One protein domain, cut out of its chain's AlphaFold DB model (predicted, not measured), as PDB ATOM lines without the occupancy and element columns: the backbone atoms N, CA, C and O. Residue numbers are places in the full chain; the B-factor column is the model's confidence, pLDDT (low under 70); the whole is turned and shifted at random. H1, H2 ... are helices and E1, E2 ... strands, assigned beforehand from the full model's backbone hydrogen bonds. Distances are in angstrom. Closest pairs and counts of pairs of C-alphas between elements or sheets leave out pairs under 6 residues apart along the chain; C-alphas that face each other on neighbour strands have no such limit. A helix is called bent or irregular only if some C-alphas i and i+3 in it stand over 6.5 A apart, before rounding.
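Overview. This is residues 16 to 137, 148 to 180 and 196 to 231 of the 395 residues of an uncharacterized protein of Photobacterium phosphoreum (UniProt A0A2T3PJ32). A strongly twisted, curled sheet of four strands has the long helix H8 along one face, and H3 packs on both this sheet and a small second sheet, E1 and E6. H1 packs on the small sheet with residues 29 to 33; H5 lies at one end of the long axis, the tip of the E3 and E4 hairpin at the other. The printed part has 191 residues, ten named helices and six named strands, in the order H1 E1 H2 H3 H4 H5 H6 E2 H7 H8 E3 E4 E5 H9 E6 H10. Both sheets are antiparallel, the larger ordered E2 E5 E3 E4, and the class is mixed. The whole is compact, with a radius of gyration of the C-alphas of 17.5 A, but elongated, spanning 57 by 36 by 33 A.

Arrangement. Edge strand E2, residues 96 to 100, pairs with E5, 198 to 205 (N 99 to O 201, 2.8 A). E5 pairs with E3, 152 to 163 (N 156 to O 202, 2.9 A). E3 forms a hairpin with E4, 166 to 173 (N 161 to O 168, 2.8 A). H8, 112 to 128, is on the sheet at a height of 9.5 A, over E5 and E3 and along the strands. H6, 92 to 95, is on the opposite face. H7, 101 to 107, only grazes the sheet with residues 101 to 104 and touches H8 (C-alphas of Ile 105 and Gly 115, 5.5 A). H3, 53 to 65, runs across the strands, only just over E2 with 3 of its C-alphas. With residues 54 to 59 H3 touches H8, about perpendicular at 87 degrees (C-alphas of Ser 55 and Leu 126, 4.2 A). The C-alphas of H3's Lys 64 and Tyr 38 of E1, 37 to 41, are 5.5 A apart. E1 pairs with E6, 220 to 224 (N 38 to O 223, 2.9 A). H9, 207 to 213, only grazes the larger sheet and touches H2, 42 to 50, at a steep tilt of 59 degrees, opposite ways (C-alphas of Val 44 and Glu 212, 6.7 A). H1, 16 to 34, only just touches H4, 71 to 75, with 3 pairs of C-alphas within 8 A (closest His 19 and Leu 74, 7.7 A). H5, 77 to 85, touches no helix. H10, 225 to 228, is near H3. Every O i to N i+4 pair is within hydrogen-bond range in H1, H5, H7 and H9, but 4 of 5 in H2, 7 of 9 in H3, 11 of 13 in H8 and 0 of 1 in H4, where 2 of 2 O i to N i+3 pairs are; H6 and H10 are too short for such a pair.

Along the chain. E3 is 31.5 A long, H1 27.3 A and H8 24.6 A. H1 begins at C-alpha 16 (196.472, 171.208, 135.888), and H10 ends at C-alpha 228 (168.308, 164.480, 159.206). H2 and H8 are irregular: C-alphas 47 and 50 are 7.0 A apart, 113 and 116 7.2 A.

Size, cuts and confidence. The farthest C-alphas, Gly 17 and Ser 164, are 58.0 A apart. Residues 138 to 147 and 181 to 195 are not printed; the gaps are 12.5 A and 11.5 A between C-alphas. Of the links that are printed whole, none is long. Residues 81 to 86, of which 81 to 85 belong to H5, stand free. Mean pLDDT of the printed part is 85.2; 25 residues are under 70, among them 161 to 169 and 174 to 180.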
ATOM      1  N   LYS A  16     197.316 170.018 136.105       58.59
ATOM      2  CA  LYS A  16     196.472 171.208 135.888       58.59
ATOM      3  C   LYS A  16     194.998 170.859 135.643       58.59
ATOM      4  O   LYS A  16     194.113 171.468 136.236       58.59
ATOM      5  N   GLY A  17     194.719 169.840 134.830       67.38
ATOM      6  CA  GLY A  17     193.358 169.383 134.532       67.38
ATOM      7  C   GLY A  17     192.654 168.738 135.730       67.38
ATOM      8  O   GLY A  17     191.442 168.901 135.894       67.38
ATOM      9  N   LEU A  18     193.395 168.042 136.600       70.06
ATOM     10  CA  LEU A  18     192.856 167.514 137.859       70.06
ATOM     11  C   LEU A  18     192.506 168.653 138.828       70.06
ATOM     12  O   LEU A  18     191.410 168.661 139.397       70.06
ATOM     13  N   HIS A  19     193.404 169.630 138.974       75.19
ATOM     14  CA  HIS A  19     193.200 170.789 139.840       75.19
ATOM     15  C   HIS A  19     191.970 171.613 139.423       75.19
ATOM     16  O   HIS A  19     191.092 171.878 140.250       75.19
ATOM     17  N   ASP A  20     191.843 171.931 138.132       80.94
ATOM     18  CA  ASP A  20     190.712 172.696 137.588       80.94
ATOM     19  C   ASP A  20     189.373 171.966 137.759       80.94
ATOM     20  O   ASP A  20     188.343 172.575 138.069       80.94
ATOM     21  N   ASN A  21     189.367 170.639 137.610       84.12
ATOM     22  CA  ASN A  21     188.172 169.838 137.865       84.12
ATOM     23  C   ASN A  21     187.795 169.836 139.352       84.12
ATOM     24  O   ASN A  21     186.622 170.026 139.688       84.12
ATOM     25  N   LEU A  22     188.763 169.686 140.260       86.94
ATOM     26  CA  LEU A  22     188.511 169.722 141.703       86.94
ATOM     27  C   LEU A  22     188.036 171.100 142.183       86.94
ATOM     28  O   LEU A  22     187.193 171.164 143.081       86.94
ATOM     29  N   LEU A  23     188.476 172.191 141.546       87.69
ATOM     30  CA  LEU A  23     187.934 173.533 141.784       87.69
ATOM     31  C   LEU A  23     186.434 173.607 141.465       87.69
ATOM     32  O   LEU A  23     185.663 174.131 142.275       87.69
ATOM     33  N   LYS A  24     185.989 173.017 140.346       90.12
ATOM     34  CA  LYS A  24     184.555 172.933 139.999       90.12
ATOM     35  C   LYS A  24     183.774 172.115 141.029       90.12
ATOM     36  O   LYS A  24     182.703 172.535 141.473       90.12
ATOM     37  N   PHE A  25     184.307 170.969 141.460       92.19
ATOM     38  CA  PHE A  25     183.654 170.149 142.485       92.19
ATOM     39  C   PHE A  25     183.558 170.863 143.837       92.19
ATOM     40  O   PHE A  25     182.493 170.809 144.462       92.19
ATOM     41  N   LYS A  26     184.616 171.580 144.242       93.75
ATOM     42  CA  LYS A  26     184.635 172.417 145.448       93.75
ATOM     43  C   LYS A  26     183.609 173.540 145.369       93.75
ATOM     44  O   LYS A  26     182.857 173.737 146.321       93.75
ATOM     45  N   TYR A  27     183.525 174.238 144.238       92.75
ATOM     46  CA  TYR A  27     182.512 175.269 144.017       92.75
ATOM     47  C   TYR A  27     181.094 174.710 144.204       92.75
ATOM     48  O   TYR A  27     180.318 175.243 144.999       92.75
ATOM     49  N   ASN A  28     180.786 173.575 143.568       92.69
ATOM     50  CA  ASN A  28     179.484 172.921 143.713       92.69
ATOM     51  C   ASN A  28     179.225 172.439 145.151       92.69
ATOM     52  O   ASN A  28     178.091 172.488 145.617       92.69
ATOM     53  N   ASN A  29     180.254 171.978 145.869       93.38
ATOM     54  CA  ASN A  29     180.125 171.594 147.275       93.38
ATOM     55  C   ASN A  29     179.806 172.795 148.172       93.38
ATOM     56  O   ASN A  29     178.977 172.691 149.067       93.38
ATOM     57  N   ASN A  30     180.410 173.952 147.904       93.06
ATOM     58  CA  ASN A  30     180.104 175.177 148.637       93.06
ATOM     59  C   ASN A  30     178.661 175.643 148.375       93.06
ATOM     60  O   ASN A  30     178.006 176.148 149.286       93.06
ATOM     61  N   LEU A  31     178.148 175.472 147.148       93.12
ATOM     62  CA  LEU A  31     176.732 175.714 146.838       93.12
ATOM     63  C   LEU A  31     175.814 174.758 147.609       93.12
ATOM     64  O   LEU A  31     174.832 175.204 148.201       93.12
ATOM     65  N   ASP A  32     176.165 173.473 147.658       93.19
ATOM     66  CA  ASP A  32     175.447 172.465 148.440       93.19
ATOM     67  C   ASP A  32     175.396 172.841 149.928       93.19
ATOM     68  O   ASP A  32     174.312 172.899 150.505       93.19
ATOM     69  N   GLN A  33     176.534 173.205 150.525       91.44
ATOM     70  CA  GLN A  33     176.619 173.605 151.934       91.44
ATOM     71  C   GLN A  33     175.764 174.840 152.251       91.44
ATOM     72  O   GLN A  33     175.113 174.882 153.296       91.44
ATOM     73  N   LYS A  34     175.690 175.824 151.339       90.56
ATOM     74  CA  LYS A  34     174.765 176.969 151.474       90.56
ATOM     75  C   LYS A  34     173.301 176.524 151.501       90.56
ATOM     76  O   LYS A  34     172.502 177.101 152.232       90.56
ATOM     77  N   GLY A  35     172.966 175.485 150.738       89.88
ATOM     78  CA  GLY A  35     171.658 174.830 150.736       89.88
ATOM     79  C   GLY A  35     171.453 173.805 151.854       89.88
ATOM     80  O   GLY A  35     170.486 173.054 151.780       89.88
ATOM     81  N   LYS A  36     172.339 173.742 152.865       92.12
ATOM     82  CA  LYS A  36     172.337 172.728 153.939       92.12
ATOM     83  C   LYS A  36     172.469 171.281 153.452       92.12
ATOM     84  O   LYS A  36     172.094 170.339 154.148       92.12
ATOM     85  N   LEU A  37     173.036 171.092 152.268       95.38
ATOM     86  CA  LEU A  37     173.374 169.780 151.748       95.38
ATOM     87  C   LEU A  37     174.829 169.449 152.088       95.38
ATOM     88  O   LEU A  37     175.715 170.298 151.991       95.38
ATOM     89  N   TYR A  38     175.084 168.194 152.433       95.56
ATOM     90  CA  TYR A  38     176.434 167.653 152.571       95.56
ATOM     91  C   TYR A  38     176.596 166.406 151.700       95.56
ATOM     92  O   TYR A  38     175.615 165.781 151.284       95.56
ATOM     93  N   ARG A  39     177.846 166.078 151.367       95.06
ATOM     94  CA  ARG A  39     178.196 164.951 150.496       95.06
ATOM     95  C   ARG A  39     178.856 163.857 151.312       95.06
ATOM     96  O   ARG A  39     179.700 164.143 152.153       95.06
ATOM     97  N   LEU A  40     178.493 162.613 151.029       94.25
ATOM     98  CA  LEU A  40     179.110 161.446 151.645       94.25
ATOM     99  C   LEU A  40     179.266 160.335 150.605       94.25
ATOM    100  O   LEU A  40     178.343 160.099 149.825       94.25
ATOM    101  N   SER A  41     180.428 159.679 150.579       92.69
ATOM    102  CA  SER A  41     180.681 158.538 149.692       92.69
ATOM    103  C   SER A  41     179.691 157.402 149.967       92.69
ATOM    104  O   SER A  41     179.356 157.114 151.120       92.69
ATOM    105  N   ASN A  42     179.219 156.751 148.903       91.06
ATOM    106  CA  ASN A  42     178.324 155.599 149.007       91.06
ATOM    107  C   ASN A  42     179.011 154.411 149.696       91.06
ATOM    108  O   ASN A  42     178.355 153.661 150.426       91.06
ATOM    109  N   ASP A  43     180.328 154.282 149.530       86.88
ATOM    110  CA  ASP A  43     181.130 153.246 150.186       86.88
ATOM    111  C   ASP A  43     181.200 153.503 151.693       86.88
ATOM    112  O   ASP A  43     181.022 152.587 152.493       86.88
ATOM    113  N   VAL A  44     181.321 154.771 152.100       90.62
ATOM    114  CA  VAL A  44     181.262 155.166 153.516       90.62
ATOM    115  C   VAL A  44     179.881 154.898 154.108       90.62
ATOM    116  O   VAL A  44     179.785 154.340 155.200       90.62
ATOM    117  N   ILE A  45     178.802 155.241 153.396       91.62
ATOM    118  CA  ILE A  45     177.429 154.963 153.853       91.62
ATOM    119  C   ILE A  45     177.219 153.458 154.055       91.62
ATOM    120  O   ILE A  45     176.645 153.048 155.064       91.62
ATOM    121  N   THR A  46     177.690 152.641 153.114       87.12
ATOM    122  CA  THR A  46     177.527 151.184 153.159       87.12
ATOM    123  C   THR A  46     178.396 150.559 154.251       87.12
ATOM    124  O   THR A  46     177.883 149.808 155.081       87.12
ATOM    125  N   GLY A  47     179.684 150.912 154.309       83.31
ATOM    126  CA  GLY A  47     180.643 150.364 155.272       83.31
ATOM    127  C   GLY A  47     180.342 150.758 156.719       83.31
ATOM    128  O   GLY A  47     180.466 149.941 157.634       83.31
ATOM    129  N   LEU A  48     179.867 151.987 156.937       88.00
ATOM    130  CA  LEU A  48     179.502 152.486 158.265       88.00
ATOM    131  C   LEU A  48     178.037 152.208 158.638       88.00
ATOM    132  O   LEU A  48     177.606 152.595 159.723       88.00
ATOM    133  N   LEU A  49     177.259 151.482 157.820       81.50
ATOM    134  CA  LEU A  49     175.876 151.117 158.167       81.50
ATOM    135  C   LEU A  49     175.796 150.236 159.425       81.50
ATOM    136  O   LEU A  49     174.746 150.152 160.060       81.50
ATOM    137  N   GLN A  50     176.888 149.590 159.823       84.75
ATOM    138  CA  GLN A  50     176.946 148.813 161.061       84.75
ATOM    139  C   GLN A  50     177.116 149.665 162.331       84.75
ATOM    140  O   GLN A  50     176.788 149.174 163.402       84.75
ATOM    141  N   MET A  51     177.553 150.924 162.200       90.12
ATOM    142  CA  MET A  51     177.822 151.842 163.314       90.12
ATOM    143  C   MET A  51     176.565 152.124 164.136       90.12
ATOM    144  O   MET A  51     175.535 152.446 163.550       90.12
ATOM    145  N   GLU A  52     176.613 152.108 165.463       92.06
ATOM    146  CA  GLU A  52     175.427 152.413 166.274       92.06
ATOM    147  C   GLU A  52     174.823 153.809 165.954       92.06
ATOM    148  O   GLU A  52     175.546 154.758 165.639       92.06
ATOM    149  N   PRO A  53     173.488 153.994 166.022       94.88
ATOM    150  CA  PRO A  53     172.827 155.271 165.729       94.88
ATOM    151  C   PRO A  53     173.346 156.475 166.533       94.88
ATOM    152  O   PRO A  53     173.310 157.602 166.033       94.88
ATOM    153  N   ASP A  54     173.811 156.257 167.766       93.12
ATOM    154  CA  ASP A  54     174.413 157.303 168.605       93.12
ATOM    155  C   ASP A  54     175.728 157.811 168.002       93.12
ATOM    156  O   ASP A  54     175.895 159.019 167.808       93.12
ATOM    157  N   SER A  55     176.606 156.887 167.617       94.56
ATOM    158  CA  SER A  55     177.861 157.160 166.916       94.56
ATOM    159  C   SER A  55     177.613 157.788 165.541       94.56
ATOM    160  O   SER A  55     178.229 158.801 165.199       94.56
ATOM    161  N   TRP A  56     176.626 157.274 164.794       95.62
ATOM    162  CA  TRP A  56     176.242 157.794 163.477       95.62
ATOM    163  C   TRP A  56     175.865 159.273 163.530       95.62
ATOM    164  O   TRP A  56     176.267 160.052 162.672       95.62
ATOM    165  N   ARG A  57     175.121 159.692 164.559       94.75
ATOM    166  CA  ARG A  57     174.682 161.085 164.719       94.75
ATOM    167  C   ARG A  57     175.856 162.066 164.838       94.75
ATOM    168  O   ARG A  57     175.766 163.189 164.335       94.75
ATOM    169  N   ILE A  58     176.926 161.664 165.524       96.81
ATOM    170  CA  ILE A  58     178.153 162.463 165.650       96.81
ATOM    171  C   ILE A  58     178.962 162.387 164.360       96.81
ATOM    172  O   ILE A  58     179.411 163.419 163.866       96.81
ATOM    173  N   PHE A  59     179.089 161.199 163.770       96.62
ATOM    174  CA  PHE A  59     179.759 161.030 162.485       96.62
ATOM    175  C   PHE A  59     179.119 161.889 161.380       96.62
ATOM    176  O   PHE A  59     179.822 162.544 160.616       96.62
ATOM    177  N   GLU A  60     177.790 161.986 161.351       95.62
ATOM    178  CA  GLU A  60     177.047 162.854 160.436       95.62
ATOM    179  C   GLU A  60     177.469 164.326 160.581       95.62
ATOM    180  O   GLU A  60     177.650 165.030 159.592       95.62
ATOM    181  N   GLN A  61     177.692 164.795 161.812       96.19
ATOM    182  CA  GLN A  61     178.184 166.150 162.080       96.19
ATOM    183  C   GLN A  61     179.630 166.346 161.607       96.19
ATOM    184  O   GLN A  61     179.969 167.418 161.104       96.19
ATOM    185  N   ILE A  62     180.469 165.311 161.703       97.06
ATOM    186  CA  ILE A  62     181.816 165.324 161.119       97.06
ATOM    187  C   ILE A  62     181.721 165.450 159.593       97.06
ATOM    188  O   ILE A  62     182.356 166.331 159.014       97.06
ATOM    189  N   ALA A  63     180.872 164.644 158.949       95.69
ATOM    190  CA  ALA A  63     180.659 164.676 157.502       95.69
ATOM    191  C   ALA A  63     180.121 166.031 157.003       95.69
ATOM    192  O   ALA A  63     180.498 166.480 155.923       95.69
ATOM    193  N   LYS A  64     179.291 166.721 157.797       94.81
ATOM    194  CA  LYS A  64     178.816 168.082 157.486       94.81
ATOM    195  C   LYS A  64     179.935 169.129 157.512       94.81
ATOM    196  O   LYS A  64     179.853 170.109 156.773       94.81
ATOM    197  N   LYS A  65     180.940 168.963 158.383       95.12
ATOM    198  CA  LYS A  65     181.964 169.989 158.660       95.12
ATOM    199  C   LYS A  65     183.325 169.737 158.011       95.12
ATOM    200  O   LYS A  65     184.113 170.677 157.936       95.12
ATOM    201  N   ILE A  66     183.629 168.516 157.575       95.31
ATOM    202  CA  ILE A  66     184.915 168.212 156.940       95.31
ATOM    203  C   ILE A  66     185.092 168.986 155.625       95.31
ATOM    204  O   ILE A  66     184.154 169.112 154.832       95.31
ATOM    205  N   ASP A  67     186.300 169.501 155.371       94.69
ATOM    206  CA  ASP A  67     186.640 170.035 154.050       94.69
ATOM    207  C   ASP A  67     186.837 168.860 153.092       94.69
ATOM    208  O   ASP A  67     187.893 168.235 153.060       94.69
ATOM    209  N   VAL A  68     185.796 168.558 152.316       94.31
ATOM    210  CA  VAL A  68     185.813 167.497 151.300       94.31
ATOM    211  C   VAL A  68     186.851 167.788 150.204       94.31
ATOM    212  O   VAL A  68     187.308 166.861 149.546       94.31
ATOM    213  N   TYR A  69     187.265 169.046 149.998       93.94
ATOM    214  CA  TYR A  69     188.225 169.426 148.952       93.94
ATOM    215  C   TYR A  69     189.353 170.290 149.534       93.94
ATOM    216  O   TYR A  69     189.428 171.500 149.245       93.94
ATOM    217  N   PRO A  70     190.271 169.690 150.319       92.94
ATOM    218  CA  PRO A  70     191.397 170.396 150.911       92.94
ATOM    219  C   PRO A  70     192.480 170.636 149.852       92.94
ATOM    220  O   PRO A  70     193.531 170.005 149.853       92.94
ATOM    221  N   LEU A  71     192.232 171.573 148.930       89.19
ATOM    222  CA  LEU A  71     193.081 171.820 147.752       89.19
ATOM    223  C   LEU A  71     194.547 172.115 148.092       89.19
ATOM    224  O   LEU A  71     195.420 171.839 147.284       89.19
ATOM    225  N   LYS A  72     194.834 172.610 149.304       89.50
ATOM    226  CA  LYS A  72     196.208 172.812 149.794       89.50
ATOM    227  C   LYS A  72     197.030 171.520 149.829       89.50
ATOM    228  O   LYS A  72     198.251 171.589 149.784       89.50
ATOM    229  N   LEU A  73     196.381 170.361 149.938       86.69
ATOM    230  CA  LEU A  73     197.040 169.058 149.915       86.69
ATOM    231  C   LEU A  73     197.580 168.718 148.516       86.69
ATOM    232  O   LEU A  73     198.616 168.076 148.412       86.69
ATOM    233  N   LEU A  74     196.947 169.232 147.457       83.06
ATOM    234  CA  LEU A  74     197.392 169.046 146.071       83.06
ATOM    235  C   LEU A  74     198.631 169.877 145.721       83.06
ATOM    236  O   LEU A  74     199.205 169.689 144.661       83.06
ATOM    237  N   ASN A  75     199.049 170.794 146.596       85.12
ATOM    238  CA  ASN A  75     200.278 171.564 146.407       85.12
ATOM    239  C   ASN A  75     201.511 170.826 146.961       85.12
ATOM    240  O   ASN A  75     202.613 171.361 146.924       85.12
ATOM    241  N   SER A  76     201.319 169.646 147.557       85.56
ATOM    242  CA  SER A  76     202.376 168.858 148.181       85.56
ATOM    243  C   SER A  76     202.848 167.783 147.207       85.56
ATOM    244  O   SER A  76     202.203 166.742 147.108       85.56
ATOM    245  N   GLU A  77     203.985 168.003 146.542       82.38
ATOM    246  CA  GLU A  77     204.610 167.001 145.659       82.38
ATOM    247  C   GLU A  77     204.750 165.618 146.322       82.38
ATOM    248  O   GLU A  77     204.335 164.644 145.697       82.38
ATOM    249  N   PRO A  78     205.184 165.494 147.600       84.62
ATOM    250  CA  PRO A  78     205.238 164.187 148.260       84.62
ATOM    251  C   PRO A  78     203.882 163.479 148.303       84.62
ATOM    252  O   PRO A  78     203.789 162.294 148.031       84.62
ATOM    253  N   PHE A  79     202.802 164.224 148.562       84.56
ATOM    254  CA  PHE A  79     201.465 163.638 148.636       84.56
ATOM    255  C   PHE A  79     200.978 163.180 147.261       84.56
ATOM    256  O   PHE A  79     200.313 162.155 147.164       84.56
ATOM    257  N   LEU A  80     201.276 163.940 146.202       81.69
ATOM    258  CA  LEU A  80     200.904 163.562 144.838       81.69
ATOM    259  C   LEU A  80     201.660 162.311 144.377       81.69
ATOM    260  O   LEU A  80     201.042 161.426 143.784       81.69
ATOM    261  N   ASN A  81     202.950 162.212 144.708       78.50
ATOM    262  CA  ASN A  81     203.758 161.026 144.433       78.50
ATOM    263  C   ASN A  81     203.184 159.805 145.163       78.50
ATOM    264  O   ASN A  81     202.796 158.837 144.508       78.50
ATOM    265  N   ASP A  82     202.981 159.903 146.479       79.94
ATOM    266  CA  ASP A  82     202.401 158.816 147.276       79.94
ATOM    267  C   ASP A  82     200.989 158.437 146.784       79.94
ATOM    268  O   ASP A  82     200.576 157.278 146.828       79.94
ATOM    269  N   LEU A  83     200.210 159.407 146.290       78.88
ATOM    270  CA  LEU A  83     198.866 159.156 145.764       78.88
ATOM    271  C   LEU A  83     198.925 158.344 144.470       78.88
ATOM    272  O   LEU A  83     198.095 157.454 144.280       78.88
ATOM    273  N   SER A  84     199.895 158.639 143.605       73.69
ATOM    274  CA  SER A  84     200.126 157.887 142.369       73.69
ATOM    275  C   SER A  84     200.608 156.455 142.638       73.69
ATOM    276  O   SER A  84     200.234 155.536 141.910       73.69
ATOM    277  N   GLU A  85     201.350 156.260 143.729       73.56
ATOM    278  CA  GLU A  85     201.866 154.965 144.183       73.56
ATOM    279  C   GLU A  85     200.858 154.170 145.034       73.56
ATOM    280  O   GLU A  85     201.100 153.008 145.359       73.56
ATOM    281  N   GLY A  86     199.712 154.764 145.388       70.25
ATOM    282  CA  GLY A  86     198.696 154.127 146.234       70.25
ATOM    283  C   GLY A  86     199.049 154.081 147.727       70.25
ATOM    284  O   GLY A  86     198.394 153.382 148.501       70.25
ATOM    285  N   THR A  87     200.067 154.829 148.149       76.88
ATOM    286  CA  THR A  87     200.604 154.883 149.519       76.88
ATOM    287  C   THR A  87     200.231 156.171 150.260       76.88
ATOM    288  O   THR A  87     200.554 156.315 151.439       76.88
ATOM    289  N   ALA A  88     199.515 157.095 149.606       78.44
ATOM    290  CA  ALA A  88     199.150 158.389 150.181       78.44
ATOM    291  C   ALA A  88     198.417 158.285 151.517       78.44
ATOM    292  O   ALA A  88     197.365 157.656 151.652       78.44
ATOM    293  N   VAL A  89     198.927 159.054 152.479       82.94
ATOM    294  CA  VAL A  89     198.302 159.269 153.778       82.94
ATOM    295  C   VAL A  89     197.808 160.706 153.878       82.94
ATOM    296  O   VAL A  89     198.539 161.656 153.602       82.94
ATOM    297  N   ILE A  90     196.564 160.891 154.326       87.75
ATOM    298  CA  ILE A  90     196.025 162.229 154.585       87.75
ATOM    299  C   ILE A  90     196.571 162.751 155.922       87.75
ATOM    300  O   ILE A  90     196.263 162.173 156.974       87.75
ATOM    301  N   PRO A  91     197.309 163.880 155.936       91.12
ATOM    302  CA  PRO A  91     197.815 164.462 157.174       91.12
ATOM    303  C   PRO A  91     196.689 164.792 158.158       91.12
ATOM    304  O   PRO A  91     195.656 165.336 157.757       91.12
ATOM    305  N   ALA A  92     196.926 164.558 159.456       93.00
ATOM    306  CA  ALA A  92     195.939 164.744 160.528       93.00
ATOM    307  C   ALA A  92     195.177 166.076 160.419       93.00
ATOM    308  O   ALA A  92     193.954 166.087 160.437       93.00
ATOM    309  N   LYS A  93     195.875 167.192 160.163       94.19
ATOM    310  CA  LYS A  93     195.272 168.532 160.030       94.19
ATOM    311  C   LYS A  93     194.134 168.645 159.000       94.19
ATOM    312  O   LYS A  93     193.280 169.509 159.164       94.19
ATOM    313  N   TYR A  94     194.122 167.817 157.952       93.69
ATOM    314  CA  TYR A  94     193.077 167.817 156.916       93.69
ATOM    315  C   TYR A  94     191.948 166.817 157.195       93.69
ATOM    316  O   TYR A  94     190.898 166.889 156.565       93.69
ATOM    317  N   ARG A  95     192.155 165.904 158.149       94.56
ATOM    318  CA  ARG A  95     191.179 164.904 158.606       94.56
ATOM    319  C   ARG A  95     190.730 165.124 160.057       94.56
ATOM    320  O   ARG A  95     190.049 164.273 160.625       94.56
ATOM    321  N   THR A  96     191.093 166.266 160.644       96.62
ATOM    322  CA  THR A  96     190.650 166.706 161.967       96.62
ATOM    323  C   THR A  96     189.429 167.609 161.841       96.62
ATOM    324  O   THR A  96     189.455 168.604 161.118       96.62
ATOM    325  N   VAL A  97     188.371 167.303 162.590       97.56
ATOM    326  CA  VAL A  97     187.142 168.102 162.638       97.56
ATOM    327  C   VAL A  97     186.777 168.410 164.083       97.56
ATOM    328  O   VAL A  97     186.643 167.506 164.905       97.56
ATOM    329  N   THR A  98     186.569 169.690 164.390       97.06
ATOM    330  CA  THR A  98     186.116 170.134 165.715       97.06
ATOM    331  C   THR A  98     184.621 170.437 165.704       97.06
ATOM    332  O   THR A  98     184.141 171.322 164.989       97.06
ATOM    333  N   LEU A  99     183.874 169.723 166.541       97.38
ATOM    334  CA  LEU A  99     182.448 169.931 166.764       97.38
ATOM    335  C   LEU A  99     182.219 170.718 168.053       97.38
ATOM    336  O   LEU A  99     182.918 170.516 169.045       97.38
ATOM    337  N   ARG A 100     181.210 171.594 168.048       95.38
ATOM    338  CA  ARG A 100     180.785 172.352 169.229       95.38
ATOM    339  C   ARG A 100     179.487 171.761 169.760       95.38
ATOM    340  O   ARG A 100     178.538 171.585 168.995       95.38
ATOM    341  N   ALA A 101     179.409 171.545 171.066       93.25
ATOM    342  CA  ALA A 101     178.209 171.039 171.723       93.25
ATOM    343  C   ALA A 101     177.008 171.968 171.502       93.25
ATOM    344  O   ALA A 101     175.902 171.502 171.261       93.25
ATOM    345  N   LYS A 102     177.225 173.291 171.514       93.88
ATOM    346  CA  LYS A 102     176.169 174.283 171.256       93.88
ATOM    347  C   LYS A 102     175.508 174.098 169.888       93.88
ATOM    348  O   LYS A 102     174.285 174.164 169.809       93.88
ATOM    349  N   ASP A 103     176.304 173.844 168.850       94.56
ATOM    350  CA  ASP A 103     175.793 173.601 167.497       94.56
ATOM    351  C   ASP A 103     174.989 172.295 167.479       94.56
ATOM    352  O   ASP A 103     173.839 172.291 167.063       94.56
ATOM    353  N   TYR A 104     175.543 171.220 168.053       94.94
ATOM    354  CA  TYR A 104     174.874 169.920 168.163       94.94
ATOM    355  C   TYR A 104     173.507 170.014 168.865       94.94
ATOM    356  O   TYR A 104     172.508 169.476 168.391       94.94
ATOM    357  N   ILE A 105     173.445 170.727 169.991       94.62
ATOM    358  CA  ILE A 105     172.217 170.926 170.773       94.62
ATOM    359  C   ILE A 105     171.182 171.705 169.964       94.62
ATOM    360  O   ILE A 105     170.001 171.359 169.990       94.62
ATOM    361  N   LYS A 106     171.622 172.740 169.244       94.31
ATOM    362  CA  LYS A 106     170.762 173.565 168.394       94.31
ATOM    363  C   LYS A 106     170.211 172.764 167.215       94.31
ATOM    364  O   LYS A 106     169.000 172.768 167.009       94.31
ATOM    365  N   ASP A 107     171.085 172.083 166.482       92.62
ATOM    366  CA  ASP A 107     170.755 171.304 165.288       92.62
ATOM    367  C   ASP A 107     169.713 170.224 165.604       92.62
ATOM    368  O   ASP A 107     168.734 170.069 164.879       92.62
ATOM    369  N   TYR A 108     169.867 169.532 166.735       92.56
ATOM    370  CA  TYR A 108     168.981 168.433 167.136       92.56
ATOM    371  C   TYR A 108     167.914 168.826 168.167       92.56
ATOM    372  O   TYR A 108     167.248 167.951 168.719       92.56
ATOM    373  N   GLN A 109     167.735 170.129 168.418       92.06
ATOM    374  CA  GLN A 109     166.714 170.690 169.318       92.06
ATOM    375  C   GLN A 109     166.700 170.043 170.714       92.06
ATOM    376  O   GLN A 109     165.646 169.764 171.288       92.06
ATOM    377  N   LEU A 110     167.886 169.781 171.262       90.56
ATOM    378  CA  LEU A 110     168.037 169.152 172.570       90.56
ATOM    379  C   LEU A 110     167.892 170.185 173.689       90.56
ATOM    380  O   LEU A 110     168.253 171.353 173.545       90.56
ATOM    381  N   ALA A 111     167.417 169.742 174.852       88.25
ATOM    382  CA  ALA A 111     167.435 170.577 176.044       88.25
ATOM    383  C   ALA A 111     168.888 170.861 176.457       88.25
ATOM    384  O   ALA A 111     169.695 169.938 176.577       88.25
ATOM    385  N   ALA A 112     169.225 172.125 176.727       77.62
ATOM    386  CA  ALA A 112     170.587 172.512 177.106       77.62
ATOM    387  C   ALA A 112     171.092 171.773 178.363       77.62
ATOM    388  O   ALA A 112     172.276 171.456 178.447       77.62
ATOM    389  N   SER A 113     170.196 171.440 179.299       75.62
ATOM    390  CA  SER A 113     170.514 170.727 180.544       75.62
ATOM    391  C   SER A 113     171.041 169.304 180.329       75.62
ATOM    392  O   SER A 113     171.846 168.823 181.123       75.62
ATOM    393  N   THR A 114     170.620 168.623 179.261       84.06
ATOM    394  CA  THR A 114     171.026 167.237 178.958       84.06
ATOM    395  C   THR A 114     171.874 167.125 177.697       84.06
ATOM    396  O   THR A 114     172.603 166.150 177.529       84.06
ATOM    397  N   GLY A 115     171.809 168.123 176.817       87.12
ATOM    398  CA  GLY A 115     172.391 168.083 175.484       87.12
ATOM    399  C   GLY A 115     173.919 168.035 175.465       87.12
ATOM    400  O   GLY A 115     174.482 167.289 174.670       87.12
ATOM    401  N   TYR A 116     174.607 168.738 176.374       88.69
ATOM    402  CA  TYR A 116     176.075 168.659 176.463       88.69
ATOM    403  C   TYR A 116     176.549 167.278 176.922       88.69
ATOM    404  O   TYR A 116     177.539 166.743 176.416       88.69
ATOM    405  N   ARG A 117     175.817 166.679 177.869       85.19
ATOM    406  CA  ARG A 117     176.083 165.316 178.330       85.19
ATOM    407  C   ARG A 117     175.853 164.317 177.204       85.19
ATOM    408  O   ARG A 117     176.701 163.461 176.987       85.19
ATOM    409  N   GLU A 118     174.736 164.431 176.486       89.00
ATOM    410  CA  GLU A 118     174.449 163.566 175.339       89.00
ATOM    411  C   GLU A 118     175.519 163.704 174.249       89.00
ATOM    412  O   GLU A 118     176.029 162.696 173.773       89.00
ATOM    413  N   PHE A 119     175.906 164.932 173.897       92.88
ATOM    414  CA  PHE A 119     176.975 165.195 172.933       92.88
ATOM    415  C   PHE A 119     178.285 164.504 173.332       92.88
ATOM    416  O   PHE A 119     178.891 163.814 172.517       92.88
ATOM    417  N   THR A 120     178.683 164.636 174.600       89.38
ATOM    418  CA  THR A 120     179.919 164.030 175.119       89.38
ATOM    419  C   THR A 120     179.858 162.501 175.084       89.38
ATOM    420  O   THR A 120     180.817 161.858 174.666       89.38
ATOM    421  N   LEU A 121     178.727 161.908 175.485       87.31
ATOM    422  CA  LEU A 121     178.552 160.452 175.488       87.31
ATOM    423  C   LEU A 121     178.490 159.868 174.073       87.31
ATOM    424  O   LEU A 121     179.116 158.844 173.822       87.31
ATOM    425  N   ASN A 122     177.793 160.518 173.139       92.31
ATOM    426  CA  ASN A 122     177.756 160.057 171.750       92.31
ATOM    427  C   ASN A 122     179.140 160.204 171.084       92.31
ATOM    428  O   ASN A 122     179.505 159.383 170.248       92.31
ATOM    429  N   ALA A 123     179.922 161.227 171.453       93.38
ATOM    430  CA  ALA A 123     181.294 161.401 170.973       93.38
ATOM    431  C   ALA A 123     182.221 160.273 171.447       93.38
ATOM    432  O   ALA A 123     183.013 159.768 170.653       93.38
ATOM    433  N   LEU A 124     182.087 159.847 172.709       88.50
ATOM    434  CA  LEU A 124     182.770 158.657 173.221       88.50
ATOM    435  C   LEU A 124     182.313 157.389 172.500       88.50
ATOM    436  O   LEU A 124     183.155 156.627 172.048       88.50
ATOM    437  N   SER A 125     181.000 157.208 172.316       89.56
ATOM    438  CA  SER A 125     180.446 156.061 171.584       89.56
ATOM    439  C   SER A 125     181.068 155.923 170.192       89.56
ATOM    440  O   SER A 125     181.460 154.828 169.808       89.56
ATOM    441  N   LEU A 126     181.223 157.032 169.459       92.94
ATOM    442  CA  LEU A 126     181.865 157.019 168.143       92.94
ATOM    443  C   LEU A 126     183.352 156.637 168.205       92.94
ATOM    444  O   LEU A 126     183.851 155.991 167.287       92.94
ATOM    445  N   PHE A 127     184.067 157.061 169.247       90.81
ATOM    446  CA  PHE A 127     185.479 156.723 169.425       90.81
ATOM    447  C   PHE A 127     185.684 155.248 169.801       90.81
ATOM    448  O   PHE A 127     186.611 154.610 169.304       90.81
ATOM    449  N   ASP A 128     184.791 154.707 170.630       87.38
ATOM    450  CA  ASP A 128     184.808 153.309 171.072       87.38
ATOM    451  C   ASP A 128     184.238 152.340 170.017       87.38
ATOM    452  O   ASP A 128     184.305 151.120 170.186       87.38
ATOM    453  N   GLU A 129     183.680 152.866 168.922       87.00
ATOM    454  CA  GLU A 129     183.064 152.079 167.860       87.00
ATOM    455  C   GLU A 129     184.101 151.181 167.166       87.00
ATOM    456  O   GLU A 129     185.042 151.651 166.519       87.00
ATOM    457  N   MET A 130     183.880 149.869 167.261       83.62
ATOM    458  CA  MET A 130     184.662 148.852 166.567       83.62
ATOM    459  C   MET A 130     183.841 148.275 165.422       83.62
ATOM    460  O   MET A 130     182.783 147.681 165.628       83.62
ATOM    461  N   LEU A 131     184.350 148.435 164.210       79.75
ATOM    462  CA  LEU A 131     183.694 148.022 162.982       79.75
ATOM    463  C   LEU A 131     184.377 146.759 162.458       79.75
ATOM    464  O   LEU A 131     185.604 146.659 162.461       79.75
ATOM    465  N   THR A 132     183.593 145.776 162.024       71.38
ATOM    466  CA  THR A 132     184.135 144.538 161.460       71.38
ATOM    467  C   THR A 132     183.986 144.544 159.945       71.38
ATOM    468  O   THR A 132     182.969 144.988 159.415       71.38
ATOM    469  N   ASN A 133     185.011 144.046 159.248       63.31
ATOM    470  CA  ASN A 133     184.977 143.754 157.810       63.31
ATOM    471  C   ASN A 133     184.504 144.927 156.930       63.31
ATOM    472  O   ASN A 133     183.657 144.751 156.056       63.31
ATOM    473  N   ILE A 134     185.028 146.135 157.166       66.44
ATOM    474  CA  ILE A 134     184.814 147.258 156.247       66.44
ATOM    475  C   ILE A 134     185.859 147.198 155.144       66.44
ATOM    476  O   ILE A 134     187.031 147.492 155.395       66.44
ATOM    477  N   SER A 135     185.403 146.885 153.936       62.12
ATOM    478  CA  SER A 135     186.122 147.163 152.700       62.12
ATOM    479  C   SER A 135     185.500 148.377 152.009       62.12
ATOM    480  O   SER A 135     184.279 148.551 151.975       62.12
ATOM    481  N   PHE A 136     186.360 149.244 151.492       66.62
ATOM    482  CA  PHE A 136     185.984 150.299 150.557       66.62
ATOM    483  C   PHE A 136     186.350 149.823 149.148       66.62
ATOM    484  O   PHE A 136     187.199 148.938 149.016       66.62
ATOM    485  N   SER A 137     185.670 150.305 148.103       55.62
ATOM    486  CA  SER A 137     185.866 149.743 146.762       55.62
ATOM    487  C   SER A 137     187.320 149.881 146.290       55.62
ATOM    488  O   SER A 137     187.942 150.927 146.449       55.62
ATOM    489  N   LEU A 148     189.036 148.553 158.007       63.88
ATOM    490  CA  LEU A 148     188.896 149.687 158.920       63.88
ATOM    491  C   LEU A 148     188.235 149.187 160.211       63.88
ATOM    492  O   LEU A 148     187.046 148.876 160.210       63.88
ATOM    493  N   SER A 149     188.995 149.126 161.304       71.19
ATOM    494  CA  SER A 149     188.483 148.671 162.599       71.19
ATOM    495  C   SER A 149     187.869 149.799 163.423       71.19
ATOM    496  O   SER A 149     186.956 149.544 164.203       71.19
ATOM    497  N   ARG A 150     188.329 151.046 163.243       84.06
ATOM    498  CA  ARG A 150     187.820 152.233 163.951       84.06
ATOM    499  C   ARG A 150     187.667 153.432 163.017       84.06
ATOM    500  O   ARG A 150     188.603 153.735 162.278       84.06
ATOM    501  N   PRO A 151     186.542 154.166 163.070       89.06
ATOM    502  CA  PRO A 151     186.328 155.345 162.231       89.06
ATOM    503  C   PRO A 151     187.170 156.551 162.680       89.06
ATOM    504  O   PRO A 151     187.564 157.375 161.854       89.06
ATOM    505  N   ILE A 152     187.461 156.656 163.978       92.94
ATOM    506  CA  ILE A 152     188.216 157.753 164.588       92.94
ATOM    507  C   ILE A 152     189.562 157.208 165.072       92.94
ATOM    508  O   ILE A 152     189.595 156.235 165.821       92.94
ATOM    509  N   SER A 153     190.666 157.825 164.645       90.88
ATOM    510  CA  SER A 153     192.007 157.456 165.115       90.88
ATOM    511  C   SER A 153     192.318 158.056 166.482       90.88
ATOM    512  O   SER A 153     192.980 157.418 167.290       90.88
ATOM    513  N   ASP A 154     191.854 159.283 166.735       91.06
ATOM    514  CA  ASP A 154     192.058 159.966 168.014       91.06
ATOM    515  C   ASP A 154     190.969 161.018 168.272       91.06
ATOM    516  O   ASP A 154     190.310 161.504 167.344       91.06
ATOM    517  N   ILE A 155     190.779 161.373 169.539       92.38
ATOM    518  CA  ILE A 155     189.753 162.301 170.002       92.38
ATOM    519  C   ILE A 155     190.280 163.165 171.153       92.38
ATOM    520  O   ILE A 155     190.893 162.693 172.111       92.38
ATOM    521  N   THR A 156     190.005 164.462 171.082       90.94
ATOM    522  CA  THR A 156     190.380 165.435 172.109       90.94
ATOM    523  C   THR A 156     189.146 166.184 172.580       90.94
ATOM    524  O   THR A 156     188.401 166.742 171.772       90.94
ATOM    525  N   PHE A 157     188.934 166.238 173.891       88.81
ATOM    526  CA  PHE A 157     187.787 166.915 174.480       88.81
ATOM    527  C   PHE A 157     188.207 168.244 175.098       88.81
ATOM    528  O   PHE A 157     189.215 168.340 175.792       88.81
ATOM    529  N   HIS A 158     187.398 169.274 174.882       88.94
ATOM    530  CA  HIS A 158     187.590 170.599 175.455       88.94
ATOM    531  C   HIS A 158     186.411 170.900 176.377       88.94
ATOM    532  O   HIS A 158     185.290 171.148 175.916       88.94
ATOM    533  N   VAL A 159     186.651 170.848 177.683       82.81
ATOM    534  CA  VAL A 159     185.609 170.958 178.705       82.81
ATOM    535  C   VAL A 159     185.660 172.325 179.370       82.81
ATOM    536  O   VAL A 159     186.736 172.831 179.677       82.81
ATOM    537  N   GLN A 160     184.491 172.920 179.598       73.00
ATOM    538  CA  GLN A 160     184.376 174.151 180.371       73.00
ATOM    539  C   GLN A 160     184.383 173.836 181.868       73.00
ATOM    540  O   GLN A 160     183.541 173.092 182.368       73.00
ATOM    541  N   LEU A 161     185.347 174.416 182.571       66.81
ATOM    542  CA  LEU A 161     185.419 174.463 184.017       66.81
ATOM    543  C   LEU A 161     184.824 175.778 184.497       66.81
ATOM    544  O   LEU A 161     185.335 176.848 184.173       66.81
ATOM    545  N   ASN A 162     183.773 175.680 185.305       57.28
ATOM    546  CA  ASN A 162     183.314 176.799 186.115       57.28
ATOM    547  C   ASN A 162     184.088 176.750 187.432       57.28
ATOM    548  O   ASN A 162     183.726 176.008 188.346       57.28
ATOM    549  N   GLN A 163     185.190 177.488 187.500       51.31
ATOM    550  CA  GLN A 163     185.874 177.782 188.753       51.31
ATOM    551  C   GLN A 163     185.730 179.279 188.989       51.31
ATOM    552  O   GLN A 163     186.107 180.053 188.117       51.31
ATOM    553  N   SER A 164     185.119 179.641 190.124       48.81
ATOM    554  CA  SER A 164     185.169 180.976 190.745       48.81
ATOM    555  C   SER A 164     185.377 182.124 189.743       48.81
ATOM    556  O   SER A 164     186.500 182.557 189.508       48.81
ATOM    557  N   GLU A 165     184.268 182.555 189.132       47.34
ATOM    558  CA  GLU A 165     184.139 183.753 188.281       47.34
ATOM    559  C   GLU A 165     184.817 183.730 186.893       47.34
ATOM    560  O   GLU A 165     184.550 184.619 186.086       47.34
ATOM    561  N   MET A 166     185.576 182.686 186.532       48.84
ATOM    562  CA  MET A 166     186.128 182.524 185.177       48.84
ATOM    563  C   MET A 166     185.781 181.170 184.543       48.84
ATOM    564  O   MET A 166     186.006 180.099 185.105       48.84
ATOM    565  N   THR A 167     185.283 181.205 183.303       57.06
ATOM    566  CA  THR A 167     185.120 179.998 182.480       57.06
ATOM    567  C   THR A 167     186.464 179.624 181.854       57.06
ATOM    568  O   THR A 167     186.891 180.249 180.884       57.06
ATOM    569  N   GLN A 168     187.131 178.593 182.375       62.09
ATOM    570  CA  GLN A 168     188.352 178.051 181.763       62.09
ATOM    571  C   GLN A 168     188.018 176.861 180.855       62.09
ATOM    572  O   GLN A 168     187.201 176.013 181.207       62.09
ATOM    573  N   ILE A 169     188.648 176.774 179.679       67.81
ATOM    574  CA  ILE A 169     188.544 175.598 178.801       67.81
ATOM    575  C   ILE A 169     189.750 174.696 179.070       67.81
ATOM    576  O   ILE A 169     190.880 175.070 178.766       67.81
ATOM    577  N   LYS A 170     189.508 173.501 179.614       76.19
ATOM    578  CA  LYS A 170     190.536 172.476 179.831       76.19
ATOM    579  C   LYS A 170     190.478 171.437 178.716       76.19
ATOM    580  O   LYS A 170     189.417 170.878 178.435       76.19
ATOM    581  N   THR A 171     191.625 171.164 178.105       78.38
ATOM    582  CA  THR A 171     191.789 170.055 177.160       78.38
ATOM    583  C   THR A 171     192.039 168.765 177.936       78.38
ATOM    584  O   THR A 171     192.906 168.730 178.808       78.38
ATOM    585  N   VAL A 172     191.263 167.722 177.647       74.25
ATOM    586  CA  VAL A 172     191.355 166.407 178.294       74.25
ATOM    587  C   VAL A 172     191.297 165.292 177.248       74.25
ATOM    588  O   VAL A 172     190.616 165.412 176.226       74.25
ATOM    589  N   THR A 173     192.027 164.206 177.499       71.38
ATOM    590  CA  THR A 173     191.982 162.996 176.667       71.38
ATOM    591  C   THR A 173     190.737 162.168 176.997       71.38
ATOM    592  O   THR A 173     190.129 162.337 178.058       71.38
ATOM    593  N   HIS A 174     190.344 161.252 176.105       68.44
ATOM    594  CA  HIS A 174     189.176 160.382 176.317       68.44
ATOM    595  C   HIS A 174     189.254 159.572 177.621       68.44
ATOM    596  O   HIS A 174     188.236 159.383 178.278       68.44
ATOM    597  N   GLN A 175     190.460 159.167 178.040       67.25
ATOM    598  CA  GLN A 175     190.711 158.418 179.282       67.25
ATOM    599  C   GLN A 175     190.266 159.177 180.539       67.25
ATOM    600  O   GLN A 175     189.954 158.572 181.562       67.25
ATOM    601  N   MET A 176     190.215 160.509 180.467       62.44
ATOM    602  CA  MET A 176     189.782 161.365 181.571       62.44
ATOM    603  C   MET A 176     188.256 161.548 181.620       62.44
ATOM    604  O   MET A 176     187.743 162.162 182.559       62.44
ATOM    605  N   ILE A 177     187.512 161.037 180.629       69.31
ATOM    606  CA  ILE A 177     186.048 161.110 180.592       69.31
ATOM    607  C   ILE A 177     185.456 159.797 181.085       69.31
ATOM    608  O   ILE A 177     185.658 158.742 180.498       69.31
ATOM    609  N   LYS A 178     184.674 159.871 182.165       60.44
ATOM    610  CA  LYS A 178     184.028 158.703 182.772       60.44
ATOM    611  C   LYS A 178     182.653 158.440 182.124       60.44
ATOM    612  O   LYS A 178     181.762 159.287 182.267       60.44
ATOM    613  N   PRO A 179     182.437 157.302 181.434       52.91
ATOM    614  CA  PRO A 179     181.141 156.953 180.853       52.91
ATOM    615  C   PRO A 179     180.114 156.518 181.917       52.91
ATOM    616  O   PRO A 179     180.415 156.285 183.089       52.91
ATOM    617  N   LYS A 180     178.843 156.435 181.509       40.00
ATOM    618  CA  LYS A 180     177.700 156.099 182.375       40.00
ATOM    619  C   LYS A 180     177.798 154.638 182.858       40.00
ATOM    620  O   LYS A 180     177.797 153.738 182.032       40.00
ATOM    621  N   TRP A 196     182.323 165.492 183.313       63.53
ATOM    622  CA  TRP A 196     182.829 166.429 182.317       63.53
ATOM    623  C   TRP A 196     181.897 166.462 181.102       63.53
ATOM    624  O   TRP A 196     181.766 165.482 180.374       63.53
ATOM    625  N   SER A 197     181.219 167.593 180.910       76.06
ATOM    626  CA  SER A 197     180.411 167.881 179.725       76.06
ATOM    627  C   SER A 197     181.234 168.732 178.766       76.06
ATOM    628  O   SER A 197     181.507 169.896 179.051       76.06
ATOM    629  N   ALA A 198     181.667 168.158 177.647       85.50
ATOM    630  CA  ALA A 198     182.534 168.846 176.702       85.50
ATOM    631  C   ALA A 198     181.798 169.988 175.994       85.50
ATOM    632  O   ALA A 198     180.675 169.827 175.518       85.50
ATOM    633  N   ALA A 199     182.458 171.140 175.895       88.88
ATOM    634  CA  ALA A 199     181.982 172.257 175.091       88.88
ATOM    635  C   ALA A 199     182.335 172.050 173.616       88.88
ATOM    636  O   ALA A 199     181.513 172.349 172.749       88.88
ATOM    637  N   ASN A 200     183.524 171.504 173.339       92.88
ATOM    638  CA  ASN A 200     183.954 171.116 171.998       92.88
ATOM    639  C   ASN A 200     184.657 169.759 172.031       92.88
ATOM    640  O   ASN A 200     185.266 169.397 173.039       92.88
ATOM    641  N   VAL A 201     184.622 169.045 170.912       94.88
ATOM    642  CA  VAL A 201     185.370 167.801 170.720       94.88
ATOM    643  C   VAL A 201     186.019 167.830 169.346       94.88
ATOM    644  O   VAL A 201     185.353 168.130 168.355       94.88
ATOM    645  N   SER A 202     187.315 167.554 169.301       96.38
ATOM    646  CA  SER A 202     188.100 167.441 168.077       96.38
ATOM    647  C   SER A 202     188.309 165.967 167.766       96.38
ATOM    648  O   SER A 202     188.833 165.230 168.596       96.38
ATOM    649  N   PHE A 203     187.884 165.546 166.582       96.50
ATOM    650  CA  PHE A 203     187.992 164.175 166.096       96.50
ATOM    651  C   PHE A 203     189.036 164.126 164.998       96.50
ATOM    652  O   PHE A 203     188.976 164.946 164.083       96.50
ATOM    653  N   ILE A 204     189.937 163.154 165.050       95.38
ATOM    654  CA  ILE A 204     190.830 162.842 163.941       95.38
ATOM    655  C   ILE A 204     190.285 161.582 163.261       95.38
ATOM    656  O   ILE A 204     190.317 160.499 163.844       95.38
ATOM    657  N   LEU A 205     189.738 161.718 162.048       93.88
ATOM    658  CA  LEU A 205     189.232 160.575 161.278       93.88
ATOM    659  C   LEU A 205     190.369 159.622 160.940       93.88
ATOM    660  O   LEU A 205     191.454 160.082 160.603       93.88
ATOM    661  N   HIS A 206     190.124 158.317 160.941       90.50
ATOM    662  CA  HIS A 206     191.097 157.349 160.444       90.50
ATOM    663  C   HIS A 206     191.466 157.630 158.976       90.50
ATOM    664  O   HIS A 206     190.621 158.021 158.174       90.50
ATOM    665  N   GLU A 207     192.725 157.403 158.607       85.69
ATOM    666  CA  GLU A 207     193.292 157.788 157.304       85.69
ATOM    667  C   GLU A 207     192.544 157.169 156.123       85.69
ATOM    668  O   GLU A 207     192.114 157.889 155.225       85.69
ATOM    669  N   ARG A 208     192.287 155.855 156.179       82.50
ATOM    670  CA  ARG A 208     191.484 155.145 155.168       82.50
ATOM    671  C   ARG A 208     190.073 155.722 155.018       82.50
ATOM    672  O   ARG A 208     189.606 155.918 153.906       82.50
ATOM    673  N   LEU A 209     189.410 156.053 156.129       88.25
ATOM    674  CA  LEU A 209     188.083 156.672 156.078       88.25
ATOM    675  C   LEU A 209     188.151 158.081 155.473       88.25
ATOM    676  O   LEU A 209     187.294 158.456 154.680       88.25
ATOM    677  N   ALA A 210     189.184 158.857 155.811       90.25
ATOM    678  CA  ALA A 210     189.386 160.183 155.243       90.25
ATOM    679  C   ALA A 210     189.618 160.125 153.722       90.25
ATOM    680  O   ALA A 210     189.062 160.953 153.004       90.25
ATOM    681  N   MET A 211     190.356 159.129 153.216       86.06
ATOM    682  CA  MET A 211     190.537 158.918 151.770       86.06
ATOM    683  C   MET A 211     189.203 158.737 151.038       86.06
ATOM    684  O   MET A 211     189.026 159.299 149.957       86.06
ATOM    685  N   GLU A 212     188.245 158.049 151.655       86.88
ATOM    686  CA  GLU A 212     186.903 157.843 151.099       86.88
ATOM    687  C   GLU A 212     185.960 159.038 151.258       86.88
ATOM    688  O   GLU A 212     184.913 159.104 150.614       86.88
ATOM    689  N   MET A 213     186.295 159.995 152.122       91.19
ATOM    690  CA  MET A 213     185.482 161.188 152.361       91.19
ATOM    691  C   MET A 213     185.988 162.420 151.606       91.19
ATOM    692  O   MET A 213     185.227 163.375 151.447       91.19
ATOM    693  N   LEU A 214     187.244 162.422 151.152       91.62
ATOM    694  CA  LEU A 214     187.896 163.561 150.504       91.62
ATOM    695  C   LEU A 214     187.985 163.390 148.980       91.62
ATOM    696  O   LEU A 214     188.015 162.289 148.429       91.62
ATOM    697  N   PHE A 215     188.028 164.529 148.290       89.19
ATOM    698  CA  PHE A 215     188.079 164.655 146.834       89.19
ATOM    699  C   PHE A 215     186.969 163.870 146.121       89.19
ATOM    700  O   PHE A 215     187.204 163.214 145.107       89.19
ATOM    701  N   LEU A 216     185.742 163.932 146.650       90.56
ATOM    702  CA  LEU A 216     184.590 163.228 146.087       90.56
ATOM    703  C   LEU A 216     184.266 163.737 144.675       90.56
ATOM    704  O   LEU A 216     183.854 164.877 144.495       90.56
ATOM    705  N   GLN A 217     184.407 162.884 143.663       85.75
ATOM    706  CA  GLN A 217     184.059 163.235 142.277       85.75
ATOM    707  C   GLN A 217     182.878 162.421 141.742       85.75
ATOM    708  O   GLN A 217     182.098 162.910 140.925       85.75
ATOM    709  N   ARG A 218     182.739 161.172 142.197       84.81
ATOM    710  CA  ARG A 218     181.728 160.204 141.753       84.81
ATOM    711  C   ARG A 218     181.245 159.378 142.945       84.81
ATOM    712  O   ARG A 218     181.876 159.406 143.995       84.81
ATOM    713  N   TYR A 219     180.131 158.668 142.762       86.00
ATOM    714  CA  TYR A 219     179.599 157.693 143.728       86.00
ATOM    715  C   TYR A 219     179.421 158.237 145.154       86.00
ATOM    716  O   TYR A 219     179.696 157.560 146.139       86.00
ATOM    717  N   PHE A 220     178.925 159.469 145.262       92.81
ATOM    718  CA  PHE A 220     178.538 160.072 146.533       92.81
ATOM    719  C   PHE A 220     177.051 160.417 146.535       92.81
ATOM    720  O   PHE A 220     176.437 160.656 145.491       92.81
ATOM    721  N   THR A 221     176.489 160.494 147.732       94.69
ATOM    722  CA  THR A 221     175.108 160.896 147.976       94.69
ATOM    723  C   THR A 221     175.075 162.313 148.538       94.69
ATOM    724  O   THR A 221     175.871 162.665 149.409       94.69
ATOM    725  N   ARG A 222     174.144 163.134 148.037       95.25
ATOM    726  CA  ARG A 222     173.818 164.454 148.599       95.25
ATOM    727  C   ARG A 222     172.707 164.282 149.635       95.25
ATOM    728  O   ARG A 222     171.643 163.753 149.306       95.25
ATOM    729  N   LEU A 223     172.970 164.717 150.861       95.75
ATOM    730  CA  LEU A 223     172.105 164.539 152.026       95.75
ATOM    731  C   LEU A 223     171.672 165.900 152.566       95.75
ATOM    732  O   LEU A 223     172.499 166.801 152.679       95.75
ATOM    733  N   ASP A 224     170.390 166.040 152.900       94.75
ATOM    734  CA  ASP A 224     169.830 167.270 153.462       94.75
ATOM    735  C   ASP A 224     169.918 167.265 154.991       94.75
ATOM    736  O   ASP A 224     169.231 166.497 155.673       94.75
ATOM    737  N   SER A 225     170.756 168.155 155.528       94.06
ATOM    738  CA  SER A 225     170.961 168.287 156.968       94.06
ATOM    739  C   SER A 225     169.673 168.694 157.688       94.06
ATOM    740  O   SER A 225     169.392 168.202 158.780       94.06
ATOM    741  N   ALA A 226     168.834 169.524 157.059       92.81
ATOM    742  CA  ALA A 226     167.589 169.998 157.652       92.81
ATOM    743  C   ALA A 226     166.538 168.883 157.781       92.81
ATOM    744  O   ALA A 226     165.604 169.009 158.586       92.81
ATOM    745  N   VAL A 227     166.668 167.811 156.992       94.31
ATOM    746  CA  VAL A 227     165.855 166.598 157.123       94.31
ATOM    747  C   VAL A 227     166.401 165.729 158.252       94.31
ATOM    748  O   VAL A 227     165.657 165.410 159.183       94.31
ATOM    749  N   THR A 228     167.691 165.387 158.221       94.81
ATOM    750  CA  THR A 228     168.308 164.480 159.206       94.81
ATOM    751  C   THR A 228     168.264 165.018 160.640       94.81
ATOM    752  O   THR A 228     168.051 164.254 161.589       94.81
ATOM    753  N   GLU A 229     168.363 166.336 160.811       94.38
ATOM    754  CA  GLU A 229     168.244 167.049 162.090       94.38
ATOM    755  C   GLU A 229     166.897 166.825 162.794       94.38
ATOM    756  O   GLU A 229     166.840 166.754 164.020       94.38
ATOM    757  N   LYS A 230     165.814 166.627 162.033       93.81
ATOM    758  CA  LYS A 230     164.450 166.439 162.570       93.81
ATOM    759  C   LYS A 230     164.101 164.983 162.866       93.81
ATOM    760  O   LYS A 230     163.036 164.704 163.436       93.81
ATOM    761  N   LEU A 231     164.932 164.048 162.416       95.81
ATOM    762  CA  LEU A 231     164.716 162.614 162.555       95.81
ATOM    763  C   LEU A 231     165.292 162.104 163.876       95.81
ATOM    764  O   LEU A 231     166.251 162.666 164.401       95.81
TER     765      LEU A 231